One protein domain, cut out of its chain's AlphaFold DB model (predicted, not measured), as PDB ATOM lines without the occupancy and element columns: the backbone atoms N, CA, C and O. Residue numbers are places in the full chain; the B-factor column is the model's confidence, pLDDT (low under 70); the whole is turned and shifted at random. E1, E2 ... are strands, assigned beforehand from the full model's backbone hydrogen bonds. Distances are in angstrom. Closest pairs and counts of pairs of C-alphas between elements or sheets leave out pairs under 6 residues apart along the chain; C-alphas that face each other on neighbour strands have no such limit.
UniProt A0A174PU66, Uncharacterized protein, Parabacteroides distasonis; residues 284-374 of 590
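Overview. This is residues 284 to 374 of the 590 residues of an uncharacterized protein of Parabacteroides distasonis (UniProt A0A174PU66). Two antiparallel sheets stand partly face to face as a sandwich: a small one, E4 E3 E7, covers part of a larger, twisted one, E1 E2 E6 E5, with their strands crossed at 39 degrees. The turn between E5 and E6 reaches past the small sheet, and after E7 residues 361 to 374 run on without a named element. The printed part has 91 residues with seven named strands, E1 to E7, and no named helix; the class is all strand, with 43 residues, under half, in named strands. It is compact, with a radius of gyration of the C-alphas of 13.3 A, and spans 40 by 27 by 18 A.

Arrangement. Start at edge strand E1, residues 290 to 296, which forms a hairpin with E2, residues 304 to 310; find N 291 and O 309 2.8 A apart. E2 also neighbours E6, residues 341 to 350, with N 308 and O 346 2.9 A apart. E6 forms a hairpin with edge strand E5, residues 332 to 338; N 336 and O 343 are 2.9 A apart. In the other sheet, E3, residues 320 to 323, forms a hairpin with E4, residues 326 to 328, at N 328 and O 321, 2.8 A, and neighbours E7, residues 356 to 360, at N 322 and O 358, 2.8 A. Between the sheets, the closest C-alphas of E2 and E7, Ala 306 and Val 357, are 7.8 A apart; E5 and E7 are apart.

Along the chain. Find C-alpha 290 at (112.913, 271.747, 362.791), where E1 begins its 20.2 A. E2 runs 19.6 A, E5 20.8 A and E6 29.3 A; E7 ends at C-alpha 360, (100.967, 272.979, 356.920).

Size, cuts and confidence. The C-alphas farthest apart, Asp 284 and Asp 300, are 42.0 A apart. The printed part has no cut, and no link is long. Confidence is under 70 at 13 residues, among them 338 to 341.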
ATOM      1  N   ASP A 284     114.329 283.288 369.694       64.75
ATOM      2  CA  ASP A 284     115.442 283.605 368.807       64.75
ATOM      3  C   ASP A 284     115.319 282.734 367.547       64.75
ATOM      4  O   ASP A 284     115.729 281.569 367.528       64.75
ATOM      5  N   VAL A 285     114.700 283.290 366.502       64.62
ATOM      6  CA  VAL A 285     114.429 282.600 365.228       64.62
ATOM      7  C   VAL A 285     115.711 282.018 364.619       64.62
ATOM      8  O   VAL A 285     115.662 280.964 363.989       64.62
ATOM      9  N   SER A 286     116.874 282.632 364.880       66.00
ATOM     10  CA  SER A 286     118.177 282.148 364.399       66.00
ATOM     11  C   SER A 286     118.589 280.794 364.997       66.00
ATOM     12  O   SER A 286     119.383 280.059 364.408       66.00
ATOM     13  N   LYS A 287     118.020 280.430 366.153       75.94
ATOM     14  CA  LYS A 287     118.290 279.170 366.855       75.94
ATOM     15  C   LYS A 287     117.226 278.103 366.604       75.94
ATOM     16  O   LYS A 287     117.442 276.963 367.014       75.94
ATOM     17  N   LEU A 288     116.115 278.422 365.931       83.00
ATOM     18  CA  LEU A 288     115.061 277.454 365.614       83.00
ATOM     19  C   LEU A 288     115.539 276.417 364.592       83.00
ATOM     20  O   LEU A 288     116.007 276.747 363.500       83.00
ATOM     21  N   LYS A 289     115.369 275.141 364.933       86.94
ATOM     22  CA  LYS A 289     115.687 273.990 364.089       86.94
ATOM     23  C   LYS A 289     114.546 272.986 364.150       86.94
ATOM     24  O   LYS A 289     114.357 272.318 365.165       86.94
ATOM     25  N   CYS A 290     113.840 272.848 363.030       89.69
ATOM     26  CA  CYS A 290     112.913 271.747 362.791       89.69
ATOM     27  C   CYS A 290     113.417 270.841 361.665       89.69
ATOM     28  O   CYS A 290     113.930 271.315 360.653       89.69
ATOM     29  N   ASN A 291     113.248 269.530 361.820       89.56
ATOM     30  CA  ASN A 291     113.615 268.526 360.832       89.56
ATOM     31  C   ASN A 291     112.451 267.561 360.603       89.56
ATOM     32  O   ASN A 291     111.934 266.973 361.552       89.56
ATOM     33  N   LEU A 292     112.072 267.381 359.341       92.12
ATOM     34  CA  LEU A 292     111.084 266.399 358.911       92.12
ATOM     35  C   LEU A 292     111.807 265.199 358.293       92.12
ATOM     36  O   LEU A 292     112.468 265.325 357.257       92.12
ATOM     37  N   LYS A 293     111.653 264.026 358.907       89.94
ATOM     38  CA  LYS A 293     112.153 262.742 358.397       89.94
ATOM     39  C   LYS A 293     110.988 261.837 358.023       89.94
ATOM     40  O   LYS A 293     109.948 261.896 358.666       89.94
ATOM     41  N   VAL A 294     111.160 261.009 356.998       88.38
ATOM     42  CA  VAL A 294     110.196 259.966 356.622       88.38
ATOM     43  C   VAL A 294     110.959 258.657 356.523       88.38
ATOM     44  O   VAL A 294     111.936 258.572 355.788       88.38
ATOM     45  N   GLU A 295     110.532 257.656 357.281       84.19
ATOM     46  CA  GLU A 295     111.158 256.337 357.346       84.19
ATOM     47  C   GLU A 295     110.157 255.266 356.917       84.19
ATOM     48  O   GLU A 295     108.970 255.351 357.243       84.19
ATOM     49  N   GLN A 296     110.625 254.246 356.201       82.56
ATOM     50  CA  GLN A 296     109.814 253.078 355.866       82.56
ATOM     51  C   GLN A 296     109.855 252.065 357.020       82.56
ATOM     52  O   GLN A 296     110.926 251.715 357.514       82.56
ATOM     53  N   LEU A 297     108.690 251.586 357.452       81.81
ATOM     54  CA  LEU A 297     108.563 250.609 358.535       81.81
ATOM     55  C   LEU A 297     108.481 249.181 357.973       81.81
ATOM     56  O   LEU A 297     107.936 248.955 356.895       81.81
ATOM     57  N   LYS A 298     108.997 248.201 358.726       71.88
ATOM     58  CA  LYS A 298     108.994 246.767 358.364       71.88
ATOM     59  C   LYS A 298     107.794 245.985 358.938       71.88
ATOM     60  O   LYS A 298     107.937 244.806 359.237       71.88
ATOM     61  N   GLY A 299     106.646 246.628 359.160       60.16
ATOM     62  CA  GLY A 299     105.476 246.001 359.795       60.16
ATOM     63  C   GLY A 299     104.171 246.220 359.026       60.16
ATOM     64  O   GLY A 299     104.033 247.213 358.319       60.16
ATOM     65  N   ASP A 300     103.202 245.322 359.218       54.69
ATOM     66  CA  ASP A 300     101.972 245.239 358.404       54.69
ATOM     67  C   ASP A 300     100.976 246.400 358.601       54.69
ATOM     68  O   ASP A 300     100.058 246.576 357.804       54.69
ATOM     69  N   TYR A 301     101.127 247.204 359.659       60.38
ATOM     70  CA  TYR A 301     100.121 248.201 360.055       60.38
ATOM     71  C   TYR A 301     100.283 249.572 359.383       60.38
ATOM     72  O   TYR A 301      99.289 250.224 359.065       60.38
ATOM     73  N   ALA A 302     101.518 250.034 359.187       71.19
ATOM     74  CA  ALA A 302     101.821 251.319 358.561       71.19
ATOM     75  C   ALA A 302     103.108 251.193 357.746       71.19
ATOM     76  O   ALA A 302     104.122 250.758 358.288       71.19
ATOM     77  N   LYS A 303     103.082 251.585 356.468       79.81
ATOM     78  CA  LYS A 303     104.251 251.476 355.575       79.81
ATOM     79  C   LYS A 303     105.304 252.551 355.859       79.81
ATOM     80  O   LYS A 303     106.494 252.284 355.714       79.81
ATOM     81  N   TYR A 304     104.886 253.740 356.295       87.25
ATOM     82  CA  TYR A 304     105.768 254.880 356.548       87.25
ATOM     83  C   TYR A 304     105.503 255.544 357.906       87.25
ATOM     84  O   TYR A 304     104.369 255.589 358.392       87.25
ATOM     85  N   ARG A 305     106.565 256.115 358.486       90.56
ATOM     86  CA  ARG A 305     106.537 257.024 359.637       90.56
ATOM     87  C   ARG A 305     107.180 258.346 359.244       90.56
ATOM     88  O   ARG A 305     108.384 258.389 359.007       90.56
ATOM     89  N   ALA A 306     106.403 259.423 359.222       92.12
ATOM     90  CA  ALA A 306     106.961 260.770 359.207       92.12
ATOM     91  C   ALA A 306     107.177 261.257 360.645       92.12
ATOM     92  O   ALA A 306     106.273 261.151 361.472       92.12
ATOM     93  N   SER A 307     108.355 261.799 360.938       92.31
ATOM     94  CA  SER A 307     108.724 262.360 362.238       92.31
ATOM     95  C   SER A 307     109.153 263.812 362.049       92.31
ATOM     96  O   SER A 307     110.140 264.087 361.363       92.31
ATOM     97  N   LEU A 308     108.399 264.738 362.640       93.56
ATOM     98  CA  LEU A 308     108.763 266.149 362.740       93.56
ATOM     99  C   LEU A 308     109.392 266.386 364.113       93.56
ATOM    100  O   LEU A 308     108.714 266.249 365.129       93.56
ATOM    101  N   THR A 309     110.669 266.750 364.129       91.69
ATOM    102  CA  THR A 309     111.420 267.078 365.343       91.69
ATOM    103  C   THR A 309     111.731 268.564 365.354       91.69
ATOM    104  O   THR A 309     112.326 269.049 364.397       91.69
ATOM    105  N   CYS A 310     111.377 269.276 366.418       90.12
ATOM    106  CA  CYS A 310     111.644 270.701 366.594       90.12
ATOM    107  C   CYS A 310     112.317 270.958 367.942       90.12
ATOM    108  O   CYS A 310     111.980 270.321 368.934       90.12
ATOM    109  N   ASN A 311     113.240 271.916 368.000       87.12
ATOM    110  CA  ASN A 311     113.893 272.318 369.252       87.12
ATOM    111  C   ASN A 311     113.132 273.394 370.050       87.12
ATOM    112  O   ASN A 311     113.646 273.937 371.024       87.12
ATOM    113  N   ALA A 312     111.925 273.727 369.605       83.19
ATOM    114  CA  ALA A 312     110.980 274.596 370.281       83.19
ATOM    115  C   ALA A 312     109.568 274.064 370.025       83.19
ATOM    116  O   ALA A 312     109.339 273.318 369.065       83.19
ATOM    117  N   ARG A 313     108.619 274.456 370.873       84.12
ATOM    118  CA  ARG A 313     107.212 274.091 370.720       84.12
ATOM    119  C   ARG A 313     106.566 274.941 369.614       84.12
ATOM    120  O   ARG A 313     106.592 276.163 369.746       84.12
ATOM    121  N   PRO A 314     105.992 274.337 368.557       85.25
ATOM    122  CA  PRO A 314     105.249 275.080 367.541       85.25
ATOM    123  C   PRO A 314     103.988 275.728 368.117       85.25
ATOM    124  O   PRO A 314     103.399 275.195 369.063       85.25
ATOM    125  N   ASP A 315     103.534 276.829 367.516       77.38
ATOM    126  CA  ASP A 315     102.287 277.495 367.923       77.38
ATOM    127  C   ASP A 315     101.078 276.587 367.657       77.38
ATOM    128  O   ASP A 315     100.180 276.452 368.489       77.38
ATOM    129  N   GLN A 316     101.081 275.902 366.508       77.88
ATOM    130  CA  GLN A 316     100.169 274.803 366.217       77.88
ATOM    131  C   GLN A 316     100.692 273.561 366.939       77.88
ATOM    132  O   GLN A 316     101.504 272.817 366.397       77.88
ATOM    133  N   ASN A 317     100.252 273.332 368.177       77.44
ATOM    134  CA  ASN A 317     100.593 272.123 368.923       77.44
ATOM    135  C   ASN A 317      99.339 271.268 369.200       77.44
ATOM    136  O   ASN A 317      98.546 271.641 370.066       77.44
ATOM    137  N   PRO A 318      99.162 270.109 368.535       81.19
ATOM    138  CA  PRO A 318     100.102 269.478 367.608       81.19
ATOM    139  C   PRO A 318     100.134 270.125 366.206       81.19
ATOM    140  O   PRO A 318      99.087 270.569 365.724       81.19
ATOM    141  N   PRO A 319     101.295 270.112 365.521       89.06
ATOM    142  CA  PRO A 319     101.415 270.623 364.160       89.06
ATOM    143  C   PRO A 319     100.657 269.725 363.177       89.06
ATOM    144  O   PRO A 319     100.350 268.570 363.472       89.06
ATOM    145  N   LEU A 320     100.326 270.259 362.001       91.00
ATOM    146  CA  LEU A 320      99.628 269.522 360.946       91.00
ATOM    147  C   LEU A 320     100.576 269.261 359.774       91.00
ATOM    148  O   LEU A 320     101.286 270.164 359.327       91.00
ATOM    149  N   LEU A 321     100.551 268.042 359.232       92.62
ATOM    150  CA  LEU A 321     101.240 267.715 357.981       92.62
ATOM    151  C   LEU A 321     100.232 267.539 356.846       92.62
ATOM    152  O   LEU A 321      99.148 266.997 357.049       92.62
ATOM    153  N   SER A 322     100.598 267.960 355.639       90.69
ATOM    154  CA  SER A 322      99.951 267.525 354.404       90.69
ATOM    155  C   SER A 322     100.688 266.288 353.896       90.69
ATOM    156  O   SER A 322     101.861 266.376 353.535       90.69
ATOM    157  N   ILE A 323     100.017 265.136 353.926       89.06
ATOM    158  CA  ILE A 323     100.527 263.847 353.444       89.06
ATOM    159  C   ILE A 323      99.714 263.485 352.203       89.06
ATOM    160  O   ILE A 323      98.513 263.242 352.309       89.06
ATOM    161  N   ASN A 324     100.346 263.483 351.029       85.94
ATOM    162  CA  ASN A 324      99.695 263.260 349.730       85.94
ATOM    163  C   ASN A 324      98.461 264.166 349.527       85.94
ATOM    164  O   ASN A 324      97.400 263.710 349.109       85.94
ATOM    165  N   GLY A 325      98.574 265.443 349.911       81.81
ATOM    166  CA  GLY A 325      97.483 266.424 349.831       81.81
ATOM    167  C   GLY A 325      96.443 266.338 350.956       81.81
ATOM    168  O   GLY A 325      95.593 267.220 351.068       81.81
ATOM    169  N   LYS A 326      96.510 265.325 351.832       87.00
ATOM    170  CA  LYS A 326      95.590 265.164 352.963       87.00
ATOM    171  C   LYS A 326      96.183 265.723 354.253       87.00
ATOM    172  O   LYS A 326      97.238 265.290 354.721       87.00
ATOM    173  N   VAL A 327      95.458 266.650 354.877       90.69
ATOM    174  CA  VAL A 327      95.827 267.211 356.183       90.69
ATOM    175  C   VAL A 327      95.694 266.134 357.260       90.69
ATOM    176  O   VAL A 327      94.620 265.565 357.455       90.69
ATOM    177  N   THR A 328      96.790 265.867 357.963       88.56
ATOM    178  CA  THR A 328      96.931 264.759 358.907       88.56
ATOM    179  C   THR A 328      97.470 265.268 360.245       88.56
ATOM    180  O   THR A 328      98.387 266.090 360.288       88.56
ATOM    181  N   ARG A 329      96.883 264.779 361.343       89.19
ATOM    182  CA  ARG A 329      97.332 265.026 362.725       89.19
ATOM    183  C   ARG A 329      98.328 263.948 363.166       89.19
ATOM    184  O   ARG A 329      98.236 262.827 362.663       89.19
ATOM    185  N   PRO A 330      99.248 264.244 364.100       90.00
ATOM    186  CA  PRO A 330     100.192 263.244 364.575       90.00
ATOM    187  C   PRO A 330      99.474 262.139 365.342       90.00
ATOM    188  O   PRO A 330      98.521 262.381 366.081       90.00
ATOM    189  N   THR A 331      99.966 260.919 365.164       88.50
ATOM    190  CA  THR A 331      99.537 259.722 365.888       88.50
ATOM    191  C   THR A 331     100.137 259.686 367.293       88.50
ATOM    192  O   THR A 331      99.515 259.163 368.212       88.50
ATOM    193  N   SER A 332     101.342 260.236 367.471       86.44
ATOM    194  CA  SER A 332     101.972 260.383 368.783       86.44
ATOM    195  C   SER A 332     102.861 261.620 368.855       86.44
ATOM    196  O   SER A 332     103.360 262.110 367.839       86.44
ATOM    197  N   ASN A 333     103.058 262.123 370.070       89.00
ATOM    198  CA  ASN A 333     103.964 263.218 370.382       89.00
ATOM    199  C   ASN A 333     104.833 262.866 371.599       89.00
ATOM    200  O   ASN A 333     104.429 262.100 372.470       89.00
ATOM    201  N   SER A 334     106.043 263.411 371.649       85.56
ATOM    202  CA  SER A 334     106.935 263.289 372.801       85.56
ATOM    203  C   SER A 334     107.735 264.568 372.999       85.56
ATOM    204  O   SER A 334     108.022 265.285 372.042       85.56
ATOM    205  N   TYR A 335     108.115 264.821 374.245       85.94
ATOM    206  CA  TYR A 335     108.942 265.949 374.648       85.94
ATOM    207  C   TYR A 335     110.126 265.439 375.468       85.94
ATOM    208  O   TYR A 335     109.951 264.586 376.341       85.94
ATOM    209  N   SER A 336     111.317 265.962 375.193       80.56
ATOM    210  CA  SER A 336     112.494 265.784 376.037       80.56
ATOM    211  C   SER A 336     113.166 267.136 376.278       80.56
ATOM    212  O   SER A 336     113.240 267.970 375.378       80.56
ATOM    213  N   GLY A 337     113.624 267.378 377.506       76.25
ATOM    214  CA  GLY A 337     114.291 268.620 377.888       76.25
ATOM    215  C   GLY A 337     115.429 268.335 378.859       76.25
ATOM    216  O   GLY A 337     115.204 267.752 379.917       76.25
ATOM    217  N   SER A 338     116.658 268.711 378.502       59.34
ATOM    218  CA  SER A 338     117.829 268.613 379.384       59.34
ATOM    219  C   SER A 338     118.806 269.752 379.089       59.34
ATOM    220  O   SER A 338     119.159 269.945 377.929       59.34
ATOM    221  N   ASN A 339     119.224 270.490 380.130       45.91
ATOM    222  CA  ASN A 339     120.249 271.551 380.113       45.91
ATOM    223  C   ASN A 339     120.306 272.355 378.794       45.91
ATOM    224  O   ASN A 339     121.204 272.153 377.974       45.91
ATOM    225  N   ASP A 340     119.324 273.241 378.597       60.03
ATOM    226  CA  ASP A 340     119.186 274.162 377.450       60.03
ATOM    227  C   ASP A 340     118.931 273.521 376.072       60.03
ATOM    228  O   ASP A 340     119.013 274.194 375.040       60.03
ATOM    229  N   LYS A 341     118.575 272.233 376.021       68.00
ATOM    230  CA  LYS A 341     118.120 271.556 374.798       68.00
ATOM    231  C   LYS A 341     116.728 270.977 375.006       68.00
ATOM    232  O   LYS A 341     116.571 269.943 375.653       68.00
ATOM    233  N   GLU A 342     115.735 271.662 374.452       81.31
ATOM    234  CA  GLU A 342     114.375 271.149 374.300       81.31
ATOM    235  C   GLU A 342     114.245 270.416 372.961       81.31
ATOM    236  O   GLU A 342     114.816 270.837 371.952       81.31
ATOM    237  N   GLU A 343     113.493 269.320 372.940       86.06
ATOM    238  CA  GLU A 343     113.188 268.547 371.741       86.06
ATOM    239  C   GLU A 343     111.731 268.075 371.777       86.06
ATOM    240  O   GLU A 343     111.313 267.325 372.661       86.06
ATOM    241  N   TYR A 344     110.959 268.502 370.782       89.00
ATOM    242  CA  TYR A 344     109.569 268.133 370.549       89.00
ATOM    243  C   TYR A 344     109.509 267.244 369.310       89.00
ATOM    244  O   TYR A 344     109.939 267.657 368.234       89.00
ATOM    245  N   VAL A 345     108.977 266.031 369.445       90.44
ATOM    246  CA  VAL A 345     108.881 265.054 368.352       90.44
ATOM    247  C   VAL A 345     107.421 264.704 368.101       90.44
ATOM    248  O   VAL A 345     106.696 264.344 369.026       90.44
ATOM    249  N   TYR A 346     107.000 264.763 366.840       93.50
ATOM    250  CA  TYR A 346     105.649 264.442 366.384       93.50
ATOM    251  C   TYR A 346     105.711 263.354 365.314       93.50
ATOM    252  O   TYR A 346     106.340 263.553 364.275       93.50
ATOM    253  N   ASN A 347     105.053 262.216 365.546       92.44
ATOM    254  CA  ASN A 347     105.067 261.074 364.634       92.44
ATOM    255  C   ASN A 347     103.724 260.897 363.925       92.44
ATOM    256  O   ASN A 347     102.665 260.945 364.552       92.44
ATOM    257  N   TYR A 348     103.781 260.616 362.626       93.44
ATOM    258  CA  TYR A 348     102.641 260.415 361.739       93.44
ATOM    259  C   TYR A 348     102.825 259.084 361.019       93.44
ATOM    260  O   TYR A 348     103.785 258.911 360.265       93.44
ATOM    261  N   TYR A 349     101.915 258.148 361.254       90.31
ATOM    262  CA  TYR A 349     101.948 256.830 360.627       90.31
ATOM    263  C   TYR A 349     100.949 256.785 359.476       90.31
ATOM    264  O   TYR A 349      99.792 257.170 359.646       90.31
ATOM    265  N   PHE A 350     101.389 256.330 358.303       87.25
ATOM    266  CA  PHE A 350     100.537 256.241 357.119       87.25
ATOM    267  C   PHE A 350     100.980 255.123 356.167       87.25
ATOM    268  O   PHE A 350     102.126 254.667 356.189       87.25
ATOM    269  N   SER A 351     100.049 254.685 355.319       83.62
ATOM    270  CA  SER A 351     100.269 253.669 354.289       83.62
ATOM    271  C   SER A 351      99.834 254.215 352.937       83.62
ATOM    272  O   SER A 351      98.681 254.604 352.767       83.62
ATOM    273  N   SER A 352     100.764 254.258 351.989       75.38
ATOM    274  CA  SER A 352     100.537 254.722 350.619       75.38
ATOM    275  C   SER A 352     101.572 254.103 349.674       75.38
ATOM    276  O   SER A 352     102.589 253.568 350.118       75.38
ATOM    277  N   GLU A 353     101.334 254.134 348.364       67.25
ATOM    278  CA  GLU A 353     102.293 253.587 347.391       67.25
ATOM    279  C   GLU A 353     103.562 254.450 347.297       67.25
ATOM    280  O   GLU A 353     104.667 253.909 347.329       67.25
ATOM    281  N   GLY A 354     103.408 255.775 347.396       71.38
ATOM    282  CA  GLY A 354     104.474 256.761 347.593       71.38
ATOM    283  C   GLY A 354     104.074 257.846 348.598       71.38
ATOM    284  O   GLY A 354     102.966 257.825 349.141       71.38
ATOM    285  N   TYR A 355     104.968 258.790 348.884       80.12
ATOM    286  CA  TYR A 355     104.699 259.859 349.847       80.12
ATOM    287  C   TYR A 355     105.130 261.225 349.325       80.12
ATOM    288  O   TYR A 355     106.178 261.349 348.705       80.12
ATOM    289  N   GLU A 356     104.350 262.250 349.634       86.75
ATOM    290  CA  GLU A 356     104.687 263.665 349.564       86.75
ATOM    291  C   GLU A 356     104.223 264.300 350.877       86.75
ATOM    292  O   GLU A 356     103.028 264.394 351.150       86.75
ATOM    293  N   VAL A 357     105.177 264.656 351.733       89.06
ATOM    294  CA  VAL A 357     104.955 265.116 353.104       89.06
ATOM    295  C   VAL A 357     105.491 266.533 353.249       89.06
ATOM    296  O   VAL A 357     106.687 266.777 353.070       89.06
ATOM    297  N   SER A 358     104.615 267.466 353.608       90.56
ATOM    298  CA  SER A 358     104.948 268.869 353.882       90.56
ATOM    299  C   SER A 358     104.284 269.350 355.173       90.56
ATOM    300  O   SER A 358     103.272 268.799 355.604       90.56
ATOM    301  N   CYS A 359     104.859 270.368 355.817       88.81
ATOM    302  CA  CYS A 359     104.247 270.997 356.990       88.81
ATOM    303  C   CYS A 359     103.192 272.012 356.544       88.81
ATOM    304  O   CYS A 359     103.470 272.845 355.684       88.81
ATOM    305  N   LYS A 360     102.000 271.968 357.146       83.38
ATOM    306  CA  LYS A 360     100.967 272.979 356.920       83.38
ATOM    307  C   LYS A 360     101.082 274.052 358.001       83.38
ATOM    308  O   LYS A 360     100.847 273.748 359.164       83.38
ATOM    309  N   GLU A 361     101.432 275.274 357.595       79.94
ATOM    310  CA  GLU A 361     101.408 276.475 358.451       79.94
ATOM    311  C   GLU A 361     102.165 276.298 359.779       79.94
ATOM    312  O   GLU A 361     101.624 276.560 360.844       79.94
ATOM    313  N   LEU A 362     103.413 275.823 359.738       87.12
ATOM    314  CA  LEU A 362     104.241 275.710 360.942       87.12
ATOM    315  C   LEU A 362     104.713 277.106 361.371       87.12
ATOM    316  O   LEU A 362     105.440 277.752 360.617       87.12
ATOM    317  N   THR A 363     104.325 277.573 362.560       82.62
ATOM    318  CA  THR A 363     104.747 278.881 363.089       82.62
ATOM    319  C   THR A 363     105.339 278.782 364.496       82.62
ATOM    320  O   THR A 363     105.033 277.858 365.255       82.62
ATOM    321  N   PHE A 364     106.195 279.749 364.838       79.75
ATOM    322  CA  PHE A 364     106.748 279.939 366.182       79.75
ATOM    323  C   PHE A 364     106.635 281.407 366.588       79.75
ATOM    324  O   PHE A 364     107.217 282.272 365.932       79.75
ATOM    325  N   GLY A 365     105.897 281.703 367.659       68.88
ATOM    326  CA  GLY A 365     105.634 283.082 368.076       68.88
ATOM    327  C   GLY A 365     104.939 283.914 366.990       68.88
ATOM    328  O   GLY A 365     105.177 285.113 366.898       68.88
ATOM    329  N   GLY A 366     104.134 283.279 366.132       67.12
ATOM    330  CA  GLY A 366     103.454 283.910 364.997       67.12
ATOM    331  C   GLY A 366     104.288 284.036 363.716       67.12
ATOM    332  O   GLY A 366     103.750 284.471 362.699       67.12
ATOM    333  N   ILE A 367     105.564 283.633 363.718       75.75
ATOM    334  CA  ILE A 367     106.445 283.703 362.540       75.75
ATOM    335  C   ILE A 367     106.398 282.372 361.766       75.75
ATOM    336  O   ILE A 367     106.673 281.329 362.366       75.75
ATOM    337  N   PRO A 368     106.094 282.369 360.451       81.06
ATOM    338  CA  PRO A 368     106.135 281.163 359.620       81.06
ATOM    339  C   PRO A 368     107.533 280.547 359.525       81.06
ATOM    340  O   PRO A 368     108.515 281.237 359.255       81.06
ATOM    341  N   TYR A 369     107.612 279.227 359.679       82.50
ATOM    342  CA  TYR A 369     108.840 278.444 359.582       82.50
ATOM    343  C   TYR A 369     108.691 277.354 358.518       82.50
ATOM    344  O   TYR A 369     107.879 276.436 358.640       82.50
ATOM    345  N   SER A 370     109.492 277.443 357.456       84.00
ATOM    346  CA  SER A 370     109.432 276.494 356.342       84.00
ATOM    347  C   SER A 370     110.332 275.285 356.589       84.00
ATOM    348  O   SER A 370     111.516 275.421 356.893       84.00
ATOM    349  N   VAL A 371     109.776 274.087 356.411       86.12
ATOM    350  CA  VAL A 371     110.516 272.821 356.449       86.12
ATOM    351  C   VAL A 371     110.448 272.182 355.069       86.12
ATOM    352  O   VAL A 371     109.379 272.098 354.466       86.12
ATOM    353  N   LYS A 372     111.593 271.709 354.567       85.00
ATOM    354  CA  LYS A 372     111.705 271.099 353.236       85.00
ATOM    355  C   LYS A 372     110.743 269.913 353.081       85.00
ATOM    356  O   LYS A 372     110.829 268.945 353.838       85.00
ATOM    357  N   THR A 373     109.902 269.969 352.050       85.56
ATOM    358  CA  THR A 373     109.005 268.876 351.652       85.56
ATOM    359  C   THR A 373     109.789 267.594 351.377       85.56
ATOM    360  O   THR A 373     110.846 267.612 350.738       85.56
ATOM    361  N   LYS A 374     109.261 266.464 351.853       84.56
ATOM    362  CA  LYS A 374     109.816 265.128 351.630       84.56
ATOM    363  C   LYS A 374     108.929 264.366 350.664       84.56
ATOM    364  O   LYS A 374     107.765 264.137 350.962       84.56
TER     365      LYS A 374